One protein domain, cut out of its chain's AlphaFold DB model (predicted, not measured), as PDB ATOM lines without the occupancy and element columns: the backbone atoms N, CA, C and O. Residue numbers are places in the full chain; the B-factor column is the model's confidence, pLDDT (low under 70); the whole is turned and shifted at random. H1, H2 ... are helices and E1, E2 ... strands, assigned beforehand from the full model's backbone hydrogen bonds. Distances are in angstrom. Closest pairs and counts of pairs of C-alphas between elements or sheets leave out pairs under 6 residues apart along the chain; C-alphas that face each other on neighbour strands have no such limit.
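Overview. This is residues 29 to 107 of the 113 residues of an uncharacterized protein of Streptomyces caelestis (UniProt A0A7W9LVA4). A strongly twisted sheet of four strands curls like part of a barrel, with helix H1 packed over its edge strand E1, while residues 89 to 107, with no named element, follow its other edge strand, E4. The printed part has 79 residues, under half in named elements, ordered H1 E1 E2 E3 E4; the sheet, E1 E2 E3 E4, is antiparallel, the class mixed. It is compact, radius of gyration of the C-alphas 12.3 A, spanning 30 by 27 by 22 A.

Arrangement. E1 (47 to 50), E2 (58 to 62), E3 (71 to 75) and E4 (83 to 88) form a meander, each strand the antiparallel neighbour of the one before. Within hydrogen-bond range are N 49 and O 60, 3.0 A, N 59 and O 71, 2.9 A, and N 72 and O 87, 2.8 A. H1 (32 to 43) is on one face, making two layers, at a height over the sheet of 6.5 A; its closest C-alphas to E1 are Ala 40 and Val 47, 5.3 A. Every O i to N i+4 pair of H1 is within range.

Along the chain. H1 runs 16.1 A from C-alpha 32 (-27.266, -4.489, 170.043); E4 runs 14.3 A to C-alpha 88 (-8.387, -6.985, 170.049).

Size, cuts and confidence. The printed part has no cut and no long link; pLDDT is under 70 at residues 52 to 57, 66 to 68 and 104 to 107.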
ATOM      1  N   ALA A  29     -37.026  -1.818 168.222       74.69
ATOM      2  CA  ALA A  29     -35.900  -1.988 169.133       74.69
ATOM      3  C   ALA A  29     -34.572  -1.746 168.387       74.69
ATOM      4  O   ALA A  29     -34.376  -2.297 167.299       74.69
ATOM      5  N   PRO A  30     -33.636  -0.945 168.937       77.31
ATOM      6  CA  PRO A  30     -32.312  -0.817 168.343       77.31
ATOM      7  C   PRO A  30     -31.594  -2.169 168.383       77.31
ATOM      8  O   PRO A  30     -31.702  -2.906 169.362       77.31
ATOM      9  N   THR A  31     -30.816  -2.468 167.347       80.94
ATOM     10  CA  THR A  31     -29.907  -3.618 167.379       80.94
ATOM     11  C   THR A  31     -28.858  -3.428 168.481       80.94
ATOM     12  O   THR A  31     -28.502  -2.296 168.822       80.94
ATOM     13  N   GLU A  32     -28.329  -4.525 169.027       80.56
ATOM     14  CA  GLU A  32     -27.266  -4.489 170.043       80.56
ATOM     15  C   GLU A  32     -26.073  -3.586 169.668       80.56
ATOM     16  O   GLU A  32     -25.709  -2.729 170.481       80.56
ATOM     17  N   PRO A  33     -25.500  -3.655 168.446       78.75
ATOM     18  CA  PRO A  33     -24.419  -2.752 168.051       78.75
ATOM     19  C   PRO A  33     -24.846  -1.278 167.974       78.75
ATOM     20  O   PRO A  33     -24.056  -0.388 168.298       78.75
ATOM     21  N   GLU A  34     -26.088  -0.985 167.579       81.69
ATOM     22  CA  GLU A  34     -26.593   0.391 167.543       81.69
ATOM     23  C   GLU A  34     -26.780   0.952 168.958       81.69
ATOM     24  O   GLU A  34     -26.397   2.093 169.234       81.69
ATOM     25  N   LEU A  35     -27.312   0.144 169.879       83.75
ATOM     26  CA  LEU A  35     -27.447   0.516 171.284       83.75
ATOM     27  C   LEU A  35     -26.075   0.734 171.938       83.75
ATOM     28  O   LEU A  35     -25.860   1.773 172.568       83.75
ATOM     29  N   ALA A  36     -25.129  -0.186 171.734       83.56
ATOM     30  CA  ALA A  36     -23.774  -0.085 172.269       83.56
ATOM     31  C   ALA A  36     -23.064   1.185 171.781       83.56
ATOM     32  O   ALA A  36     -22.454   1.903 172.572       83.56
ATOM     33  N   ARG A  37     -23.216   1.539 170.499       81.94
ATOM     34  CA  ARG A  37     -22.644   2.772 169.940       81.94
ATOM     35  C   ARG A  37     -23.274   4.036 170.521       81.94
ATOM     36  O   ARG A  37     -22.558   4.998 170.817       81.94
ATOM     37  N   ARG A  38     -24.598   4.051 170.713       85.62
ATOM     38  CA  ARG A  38     -25.303   5.168 171.365       85.62
ATOM     39  C   ARG A  38     -24.837   5.345 172.810       85.62
ATOM     40  O   ARG A  38     -24.552   6.472 173.207       85.62
ATOM     41  N   LEU A  39     -24.693   4.251 173.558       83.94
ATOM     42  CA  LEU A  39     -24.176   4.267 174.930       83.94
ATOM     43  C   LEU A  39     -22.717   4.721 174.983       83.94
ATOM     44  O   LEU A  39     -22.395   5.609 175.767       83.94
ATOM     45  N   ALA A  40     -21.853   4.199 174.110       85.69
ATOM     46  CA  ALA A  40     -20.449   4.596 174.054       85.69
ATOM     47  C   ALA A  40     -20.291   6.093 173.757       85.69
ATOM     48  O   ALA A  40     -19.469   6.784 174.356       85.69
ATOM     49  N   THR A  41     -21.141   6.620 172.873       83.75
ATOM     50  CA  THR A  41     -21.189   8.052 172.556       83.75
ATOM     51  C   THR A  41     -21.693   8.878 173.738       83.75
ATOM     52  O   THR A  41     -21.110   9.914 174.049       83.75
ATOM     53  N   ALA A  42     -22.761   8.433 174.406       84.56
ATOM     54  CA  ALA A  42     -23.366   9.152 175.524       84.56
ATOM     55  C   ALA A  42     -22.478   9.165 176.779       84.56
ATOM     56  O   ALA A  42     -22.441  10.163 177.495       84.56
ATOM     57  N   LEU A  43     -21.768   8.065 177.040       82.44
ATOM     58  CA  LEU A  43     -20.935   7.876 178.230       82.44
ATOM     59  C   LEU A  43     -19.465   8.253 178.000       82.44
ATOM     60  O   LEU A  43     -18.728   8.452 178.963       82.44
ATOM     61  N   GLY A  44     -19.023   8.350 176.742       80.50
ATOM     62  CA  GLY A  44     -17.629   8.631 176.393       80.50
ATOM     63  C   GLY A  44     -16.663   7.482 176.701       80.50
ATOM     64  O   GLY A  44     -15.454   7.711 176.758       80.50
ATOM     65  N   VAL A  45     -17.173   6.263 176.895       81.94
ATOM     66  CA  VAL A  45     -16.391   5.052 177.200       81.94
ATOM     67  C   VAL A  45     -16.685   3.947 176.181       81.94
ATOM     68  O   VAL A  45     -17.787   3.922 175.636       81.94
ATOM     69  N   PRO A  46     -15.742   3.026 175.909       80.69
ATOM     70  CA  PRO A  46     -16.015   1.854 175.084       80.69
ATOM     71  C   PRO A  46     -17.114   0.987 175.698       80.69
ATOM     72  O   PRO A  46     -17.092   0.726 176.900       80.69
ATOM     73  N   VAL A  47     -18.039   0.506 174.872       82.44
ATOM     74  CA  VAL A  47     -19.093  -0.428 175.291       82.44
ATOM     75  C   VAL A  47     -18.955  -1.705 174.482       82.44
ATOM     76  O   VAL A  47     -18.972  -1.659 173.258       82.44
ATOM     77  N   LEU A  48     -18.803  -2.841 175.153       81.00
ATOM     78  CA  LEU A  48     -18.729  -4.149 174.506       81.00
ATOM     79  C   LEU A  48     -20.140  -4.691 174.277       81.00
ATOM     80  O   LEU A  48     -20.948  -4.690 175.202       81.00
ATOM     81  N   CYS A  49     -20.418  -5.179 173.073       79.75
ATOM     82  CA  CYS A  49     -21.618  -5.955 172.772       79.75
ATOM     83  C   CYS A  49     -21.239  -7.326 172.197       79.75
ATOM     84  O   CYS A  49     -20.184  -7.439 171.559       79.75
ATOM     85  N   PRO A  50     -22.053  -8.368 172.424       75.94
ATOM     86  CA  PRO A  50     -21.814  -9.677 171.830       75.94
ATOM     87  C   PRO A  50     -21.849  -9.594 170.297       75.94
ATOM     88  O   PRO A  50     -22.476  -8.710 169.706       75.94
ATOM     89  N   ALA A  51     -21.113 -10.486 169.638       70.62
ATOM     90  CA  ALA A  51     -21.264 -10.708 168.206       70.62
ATOM     91  C   ALA A  51     -22.571 -11.464 167.922       70.62
ATOM     92  O   ALA A  51     -22.969 -12.318 168.705       70.62
ATOM     93  N   GLU A  52     -23.202 -11.192 166.774       65.00
ATOM     94  CA  GLU A  52     -24.426 -11.894 166.343       65.00
ATOM     95  C   GLU A  52     -24.192 -13.390 166.040       65.00
ATOM     96  O   GLU A  52     -25.140 -14.167 165.971       65.00
ATOM     97  N   GLU A  53     -22.938 -13.813 165.851       59.59
ATOM     98  CA  GLU A  53     -22.578 -15.225 165.690       59.59
ATOM     99  C   GLU A  53     -22.365 -15.888 167.062       59.59
ATOM    100  O   GLU A  53     -21.746 -15.279 167.930       59.59
ATOM    101  N   ASP A  54     -22.812 -17.148 167.215       55.41
ATOM    102  CA  ASP A  54     -22.715 -18.069 168.379       55.41
ATOM    103  C   ASP A  54     -21.273 -18.363 168.883       55.41
ATOM    104  O   ASP A  54     -20.897 -19.487 169.227       55.41
ATOM    105  N   LEU A  55     -20.407 -17.359 168.915       60.66
ATOM    106  CA  LEU A  55     -19.080 -17.406 169.495       60.66
ATOM    107  C   LEU A  55     -19.144 -16.697 170.851       60.66
ATOM    108  O   LEU A  55     -19.040 -15.473 170.901       60.66
ATOM    109  N   PRO A  56     -19.256 -17.436 171.972       59.28
ATOM    110  CA  PRO A  56     -19.446 -16.845 173.300       59.28
ATOM    111  C   PRO A  56     -18.284 -15.949 173.755       59.28
ATOM    112  O   PRO A  56     -18.424 -15.196 174.711       59.28
ATOM    113  N   SER A  57     -17.134 -16.017 173.078       62.81
ATOM    114  CA  SER A  57     -15.961 -15.182 173.352       62.81
ATOM    115  C   SER A  57     -15.808 -13.996 172.393       62.81
ATOM    116  O   SER A  57     -14.850 -13.238 172.539       62.81
ATOM    117  N   ALA A  58     -16.695 -13.839 171.406       74.25
ATOM    118  CA  ALA A  58     -16.613 -12.793 170.394       74.25
ATOM    119  C   ALA A  58     -17.456 -11.578 170.784       74.25
ATOM    120  O   ALA A  58     -18.683 -11.635 170.804       74.25
ATOM    121  N   TYR A  59     -16.783 -10.462 171.049       78.62
ATOM    122  CA  TYR A  59     -17.416  -9.188 171.366       78.62
ATOM    123  C   TYR A  59     -16.898  -8.095 170.439       78.62
ATOM    124  O   TYR A  59     -15.786  -8.164 169.913       78.62
ATOM    125  N   TRP A  60     -17.701  -7.055 170.263       80.62
ATOM    126  CA  TRP A  60     -17.338  -5.850 169.534       80.62
ATOM    127  C   TRP A  60     -17.333  -4.678 170.520       80.62
ATOM    128  O   TRP A  60     -18.377  -4.369 171.090       80.62
ATOM    129  N   PRO A  61     -16.193  -4.006 170.762       79.50
ATOM    130  CA  PRO A  61     -16.183  -2.738 171.454       79.50
ATOM    131  C   PRO A  61     -16.701  -1.670 170.491       79.50
ATOM    132  O   PRO A  61     -16.066  -1.347 169.487       79.50
ATOM    133  N   ALA A  62     -17.858  -1.117 170.817       82.06
ATOM    134  CA  ALA A  62     -18.355   0.110 170.238       82.06
ATOM    135  C   ALA A  62     -17.609   1.296 170.857       82.06
ATOM    136  O   ALA A  62     -17.508   1.431 172.079       82.06
ATOM    137  N   THR A  63     -17.097   2.169 169.999       79.06
ATOM    138  CA  THR A  63     -16.378   3.385 170.383       79.06
ATOM    139  C   THR A  63     -17.100   4.615 169.848       79.06
ATOM    140  O   THR A  63     -17.862   4.546 168.879       79.06
ATOM    141  N   SER A  64     -16.829   5.780 170.436       74.56
ATOM    142  CA  SER A  64     -17.371   7.049 169.939       74.56
ATOM    143  C   SER A  64     -16.811   7.453 168.566       74.56
ATOM    144  O   SER A  64     -17.390   8.318 167.914       74.56
ATOM    145  N   SER A  65     -15.702   6.850 168.107       70.88
ATOM    146  CA  SER A  65     -15.186   7.044 166.742       70.88
ATOM    147  C   SER A  65     -15.978   6.257 165.691       70.88
ATOM    148  O   SER A  65     -15.799   6.488 164.497       70.88
ATOM    149  N   GLY A  66     -16.887   5.369 166.117       64.56
ATOM    150  CA  GLY A  66     -17.667   4.510 165.227       64.56
ATOM    151  C   GLY A  66     -16.867   3.339 164.656       64.56
ATOM    152  O   GLY A  66     -17.359   2.648 163.767       64.56
ATOM    153  N   GLU A  67     -15.652   3.114 165.154       66.94
ATOM    154  CA  GLU A  67     -14.846   1.948 164.814       66.94
ATOM    155  C   GLU A  67     -15.274   0.774 165.694       66.94
ATOM    156  O   GLU A  67     -15.227   0.867 166.924       66.94
ATOM    157  N   SER A  68     -15.667  -0.325 165.050       69.38
ATOM    158  CA  SER A  68     -15.922  -1.612 165.697       69.38
ATOM    159  C   SER A  68     -14.805  -2.573 165.310       69.38
ATOM    160  O   SER A  68     -14.625  -2.889 164.133       69.38
ATOM    161  N   VAL A  69     -14.039  -3.038 166.293       76.50
ATOM    162  CA  VAL A  69     -13.006  -4.070 166.096       76.50
ATOM    163  C   VAL A  69     -13.435  -5.362 166.782       76.50
ATOM    164  O   VAL A  69     -14.266  -5.335 167.674       76.50
ATOM    165  N   ARG A  70     -12.883  -6.516 166.415       79.69
ATOM    166  CA  ARG A  70     -13.157  -7.741 167.185       79.69
ATOM    167  C   ARG A  70     -12.399  -7.711 168.503       79.69
ATOM    168  O   ARG A  70     -11.224  -7.353 168.505       79.69
ATOM    169  N   ALA A  71     -13.043  -8.128 169.581       82.75
ATOM    170  CA  ALA A  71     -12.450  -8.337 170.889       82.75
ATOM    171  C   ALA A  71     -12.748  -9.759 171.366       82.75
ATOM    172  O   ALA A  71     -13.858 -10.268 171.197       82.75
ATOM    173  N   ARG A  72     -11.744 -10.395 171.969       82.88
ATOM    174  CA  ARG A  72     -11.907 -11.655 172.684       82.88
ATOM    175  C   ARG A  72     -12.092 -11.366 174.165       82.88
ATOM    176  O   ARG A  72     -11.209 -10.763 174.777       82.88
ATOM    177  N   LEU A  73     -13.212 -11.818 174.725       81.50
ATOM    178  CA  LEU A  73     -13.473 -11.767 176.163       81.50
ATOM    179  C   LEU A  73     -13.421 -13.162 176.781       81.50
ATOM    180  O   LEU A  73     -13.916 -14.131 176.200       81.50
ATOM    181  N   TYR A  74     -12.893 -13.221 177.998       81.19
ATOM    182  CA  TYR A  74     -13.071 -14.343 178.913       81.19
ATOM    183  C   TYR A  74     -13.924 -13.903 180.097       81.19
ATOM    184  O   TYR A  74     -13.742 -12.801 180.610       81.19
ATOM    185  N   ALA A  75     -14.838 -14.766 180.524       79.38
ATOM    186  CA  ALA A  75     -15.550 -14.625 181.785       79.38
ATOM    187  C   ALA A  75     -14.885 -15.531 182.827       79.38
ATOM    188  O   ALA A  75     -14.483 -16.649 182.496       79.38
ATOM    189  N   SER A  76     -14.751 -15.053 184.061       77.88
ATOM    190  CA  SER A  76     -14.389 -15.915 185.184       77.88
ATOM    191  C   SER A  76     -15.561 -16.820 185.578       77.88
ATOM    192  O   SER A  76     -16.719 -16.501 185.313       77.88
ATOM    193  N   ASP A  77     -15.263 -17.936 186.244       80.38
ATOM    194  CA  ASP A  77     -16.263 -18.832 186.850       80.38
ATOM    195  C   ASP A  77     -16.905 -18.246 188.137       80.38
ATOM    196  O   ASP A  77     -17.611 -18.953 188.856       80.38
ATOM    197  N   ASP A  78     -16.651 -16.973 188.467       78.75
ATOM    198  CA  ASP A  78     -17.244 -16.303 189.629       78.75
ATOM    199  C   ASP A  78     -18.705 -15.893 189.385       78.75
ATOM    200  O   ASP A  78     -19.166 -15.772 188.249       78.75
ATOM    201  N   GLU A  79     -19.426 -15.597 190.469       75.88
ATOM    202  CA  GLU A  79     -20.773 -15.030 190.408       75.88
ATOM    203  C   GLU A  79     -20.845 -13.701 191.195       75.88
ATOM    204  O   GLU A  79     -20.720 -13.713 192.426       75.88
ATOM    205  N   PRO A  80     -21.044 -12.543 190.526       70.31
ATOM    206  CA  PRO A  80     -21.198 -12.372 189.076       70.31
ATOM    207  C   PRO A  80     -19.870 -12.554 188.307       70.31
ATOM    208  O   PRO A  80     -18.808 -12.243 188.854       70.31
ATOM    209  N   PRO A  81     -19.919 -13.001 187.037       71.00
ATOM    210  CA  PRO A  81     -18.719 -13.253 186.246       71.00
ATOM    211  C   PRO A  81     -17.940 -11.964 185.989       71.00
ATOM    212  O   PRO A  81     -18.485 -10.954 185.525       71.00
ATOM    213  N   VAL A  82     -16.634 -12.013 186.245       77.50
ATOM    214  CA  VAL A  82     -15.720 -10.928 185.891       77.50
ATOM    215  C   VAL A  82     -15.266 -11.145 184.459       77.50
ATOM    216  O   VAL A  82     -14.694 -12.179 184.119       77.50
ATOM    217  N   HIS A  83     -15.519 -10.160 183.606       77.31
ATOM    218  CA  HIS A  83     -15.121 -10.218 182.208       77.31
ATOM    219  C   HIS A  83     -13.721  -9.620 182.046       77.31
ATOM    220  O   HIS A  83     -13.392  -8.631 182.690       77.31
ATOM    221  N   THR A  84     -12.885 -10.204 181.192       81.00
ATOM    222  CA  THR A  84     -11.535  -9.711 180.883       81.00
ATOM    223  C   THR A  84     -11.344  -9.669 179.377       81.00
ATOM    224  O   THR A  84     -11.618 -10.656 178.690       81.00
ATOM    225  N   ILE A  85     -10.869  -8.535 178.861       83.75
ATOM    226  CA  ILE A  85     -10.529  -8.397 177.443       83.75
ATOM    227  C   ILE A  85      -9.132  -8.985 177.241       83.75
ATOM    228  O   ILE A  85      -8.140  -8.413 177.676       83.75
ATOM    229  N   ASP A  86      -9.038 -10.123 176.563       83.25
ATOM    230  CA  ASP A  86      -7.750 -10.768 176.300       83.25
ATOM    231  C   ASP A  86      -7.006 -10.105 175.133       83.25
ATOM    232  O   ASP A  86      -5.810  -9.810 175.220       83.25
ATOM    233  N   ALA A  87      -7.714  -9.861 174.028       83.56
ATOM    234  CA  ALA A  87      -7.112  -9.311 172.821       83.56
ATOM    235  C   ALA A  87      -8.127  -8.617 171.909       83.56
ATOM    236  O   ALA A  87      -9.305  -8.970 171.878       83.56
ATOM    237  N   VAL A  88      -7.635  -7.669 171.109       85.50
ATOM    238  CA  VAL A  88      -8.387  -6.985 170.049       85.50
ATOM    239  C   VAL A  88      -7.763  -7.230 168.674       85.50
ATOM    240  O   VAL A  88      -6.546  -7.344 168.539       85.50
ATOM    241  N   GLY A  89      -8.593  -7.283 167.633       82.06
ATOM    242  CA  GLY A  89      -8.163  -7.500 166.247       82.06
ATOM    243  C   GLY A  89      -7.415  -6.312 165.635       82.06
ATOM    244  O   GLY A  89      -6.649  -6.476 164.690       82.06
ATOM    245  N   SER A  90      -7.621  -5.110 166.172       81.25
ATOM    246  CA  SER A  90      -6.903  -3.893 165.788       81.25
ATOM    247  C   SER A  90      -6.797  -2.954 166.986       81.25
ATOM    248  O   SER A  90      -7.572  -3.071 167.935       81.25
ATOM    249  N   ALA A  91      -5.834  -2.033 166.949       79.19
ATOM    250  CA  ALA A  91      -5.622  -1.071 168.023       79.19
ATOM    251  C   ALA A  91      -6.857  -0.178 168.209       79.19
ATOM    252  O   ALA A  91      -7.327   0.448 167.262       79.19
ATOM    253  N   VAL A  92      -7.341  -0.087 169.448       77.75
ATOM    254  CA  VAL A  92      -8.436   0.804 169.838       77.75
ATOM    255  C   VAL A  92      -7.847   1.910 170.692       77.75
ATOM    256  O   VAL A  92      -7.284   1.639 171.750       77.75
ATOM    257  N   GLY A  93      -7.987   3.165 170.263       77.56
ATOM    258  CA  GLY A  93      -7.390   4.301 170.975       77.56
ATOM    259  C   GLY A  93      -7.851   4.430 172.435       77.56
ATOM    260  O   GLY A  93      -7.091   4.895 173.278       77.56
ATOM    261  N   GLN A  94      -9.071   3.979 172.737       73.94
ATOM    262  CA  GLN A  94      -9.646   3.969 174.085       73.94
ATOM    263  C   GLN A  94      -9.272   2.723 174.918       73.94
ATOM    264  O   GLN A  94      -9.575   2.692 176.105       73.94
ATOM    265  N   LEU A  95      -8.606   1.724 174.325       76.31
ATOM    266  CA  LEU A  95      -8.097   0.520 174.998       76.31
ATOM    267  C   LEU A  95      -6.597   0.318 174.684       76.31
ATOM    268  O   LEU A  95      -6.209  -0.702 174.110       76.31
ATOM    269  N   PRO A  96      -5.728   1.295 175.009       78.31
ATOM    270  CA  PRO A  96      -4.330   1.298 174.569       78.31
ATOM    271  C   PRO A  96      -3.468   0.210 175.228       78.31
ATOM    272  O   PRO A  96      -2.383  -0.096 174.737       78.31
ATOM    273  N   HIS A  97      -3.920  -0.347 176.353       79.81
ATOM    274  CA  HIS A  97      -3.233  -1.395 177.107       79.81
ATOM    275  C   HIS A  97      -3.622  -2.811 176.671       79.81
ATOM    276  O   HIS A  97      -2.934  -3.762 177.044       79.81
ATOM    277  N   ILE A  98      -4.679  -2.960 175.866       82.88
ATOM    278  CA  ILE A  98      -5.125  -4.267 175.389       82.88
ATOM    279  C   ILE A  98      -4.237  -4.747 174.247       82.88
ATOM    280  O   ILE A  98      -3.873  -4.008 173.328       82.88
ATOM    281  N   ARG A  99      -3.899  -6.033 174.294       82.88
ATOM    282  CA  ARG A  99      -3.069  -6.676 173.285       82.88
ATOM    283  C   ARG A  99      -3.783  -6.702 171.932       82.88
ATOM    284  O   ARG A  99      -4.882  -7.234 171.809       82.88
ATOM    285  N   VAL A 100      -3.109  -6.231 170.885       85.69
ATOM    286  CA  VAL A 100      -3.549  -6.455 169.501       85.69
ATOM    287  C   VAL A 100      -3.085  -7.837 169.043       85.69
ATOM    288  O   VAL A 100      -1.921  -8.203 169.231       85.69
ATOM    289  N   SER A 101      -3.973  -8.642 168.474       82.19
ATOM    290  CA  SER A 101      -3.639  -9.950 167.899       82.19
ATOM    291  C   SER A 101      -4.555 -10.281 166.733       82.19
ATOM    292  O   SER A 101      -5.698  -9.841 166.689       82.19
ATOM    293  N   ASP A 102      -4.053 -11.073 165.790       76.38
ATOM    294  CA  ASP A 102      -4.921 -11.686 164.789       76.38
ATOM    295  C   ASP A 102      -5.845 -12.668 165.523       76.38
ATOM    296  O   ASP A 102      -5.364 -13.525 166.269       76.38
ATOM    297  N   LEU A 103      -7.161 -12.501 165.370       76.00
ATOM    298  CA  LEU A 103      -8.189 -13.318 166.025       76.00
ATOM    299  C   LEU A 103      -8.852 -14.241 164.987       76.00
ATOM    300  O   LEU A 103     -10.030 -14.053 164.669       76.00
ATOM    301  N   PRO A 104      -8.127 -15.230 164.418       67.00
ATOM    302  CA  PRO A 104      -8.627 -16.069 163.329       67.00
ATOM    303  C   PRO A 104      -9.792 -16.965 163.760       67.00
ATOM    304  O   PRO A 104     -10.636 -17.307 162.934       67.00
ATOM    305  N   GLU A 105      -9.869 -17.307 165.049       62.31
ATOM    306  CA  GLU A 105     -10.987 -18.046 165.657       62.31
ATOM    307  C   GLU A 105     -12.311 -17.266 165.606       62.31
ATOM    308  O   GLU A 105     -13.376 -17.870 165.569       62.31
ATOM    309  N   ILE A 106     -12.228 -15.934 165.522       63.44
ATOM    310  CA  ILE A 106     -13.365 -15.011 165.423       63.44
ATOM    311  C   ILE A 106     -13.492 -14.471 163.986       63.44
ATOM    312  O   ILE A 106     -14.454 -13.798 163.643       63.44
ATOM    313  N   ALA A 107     -12.536 -14.762 163.095       57.03
ATOM    314  CA  ALA A 107     -12.388 -14.099 161.798       57.03
ATOM    315  C   ALA A 107     -13.398 -14.513 160.711       57.03
ATOM    316  O   ALA A 107     -13.236 -14.127 159.548       57.03
TER     317      ALA A 107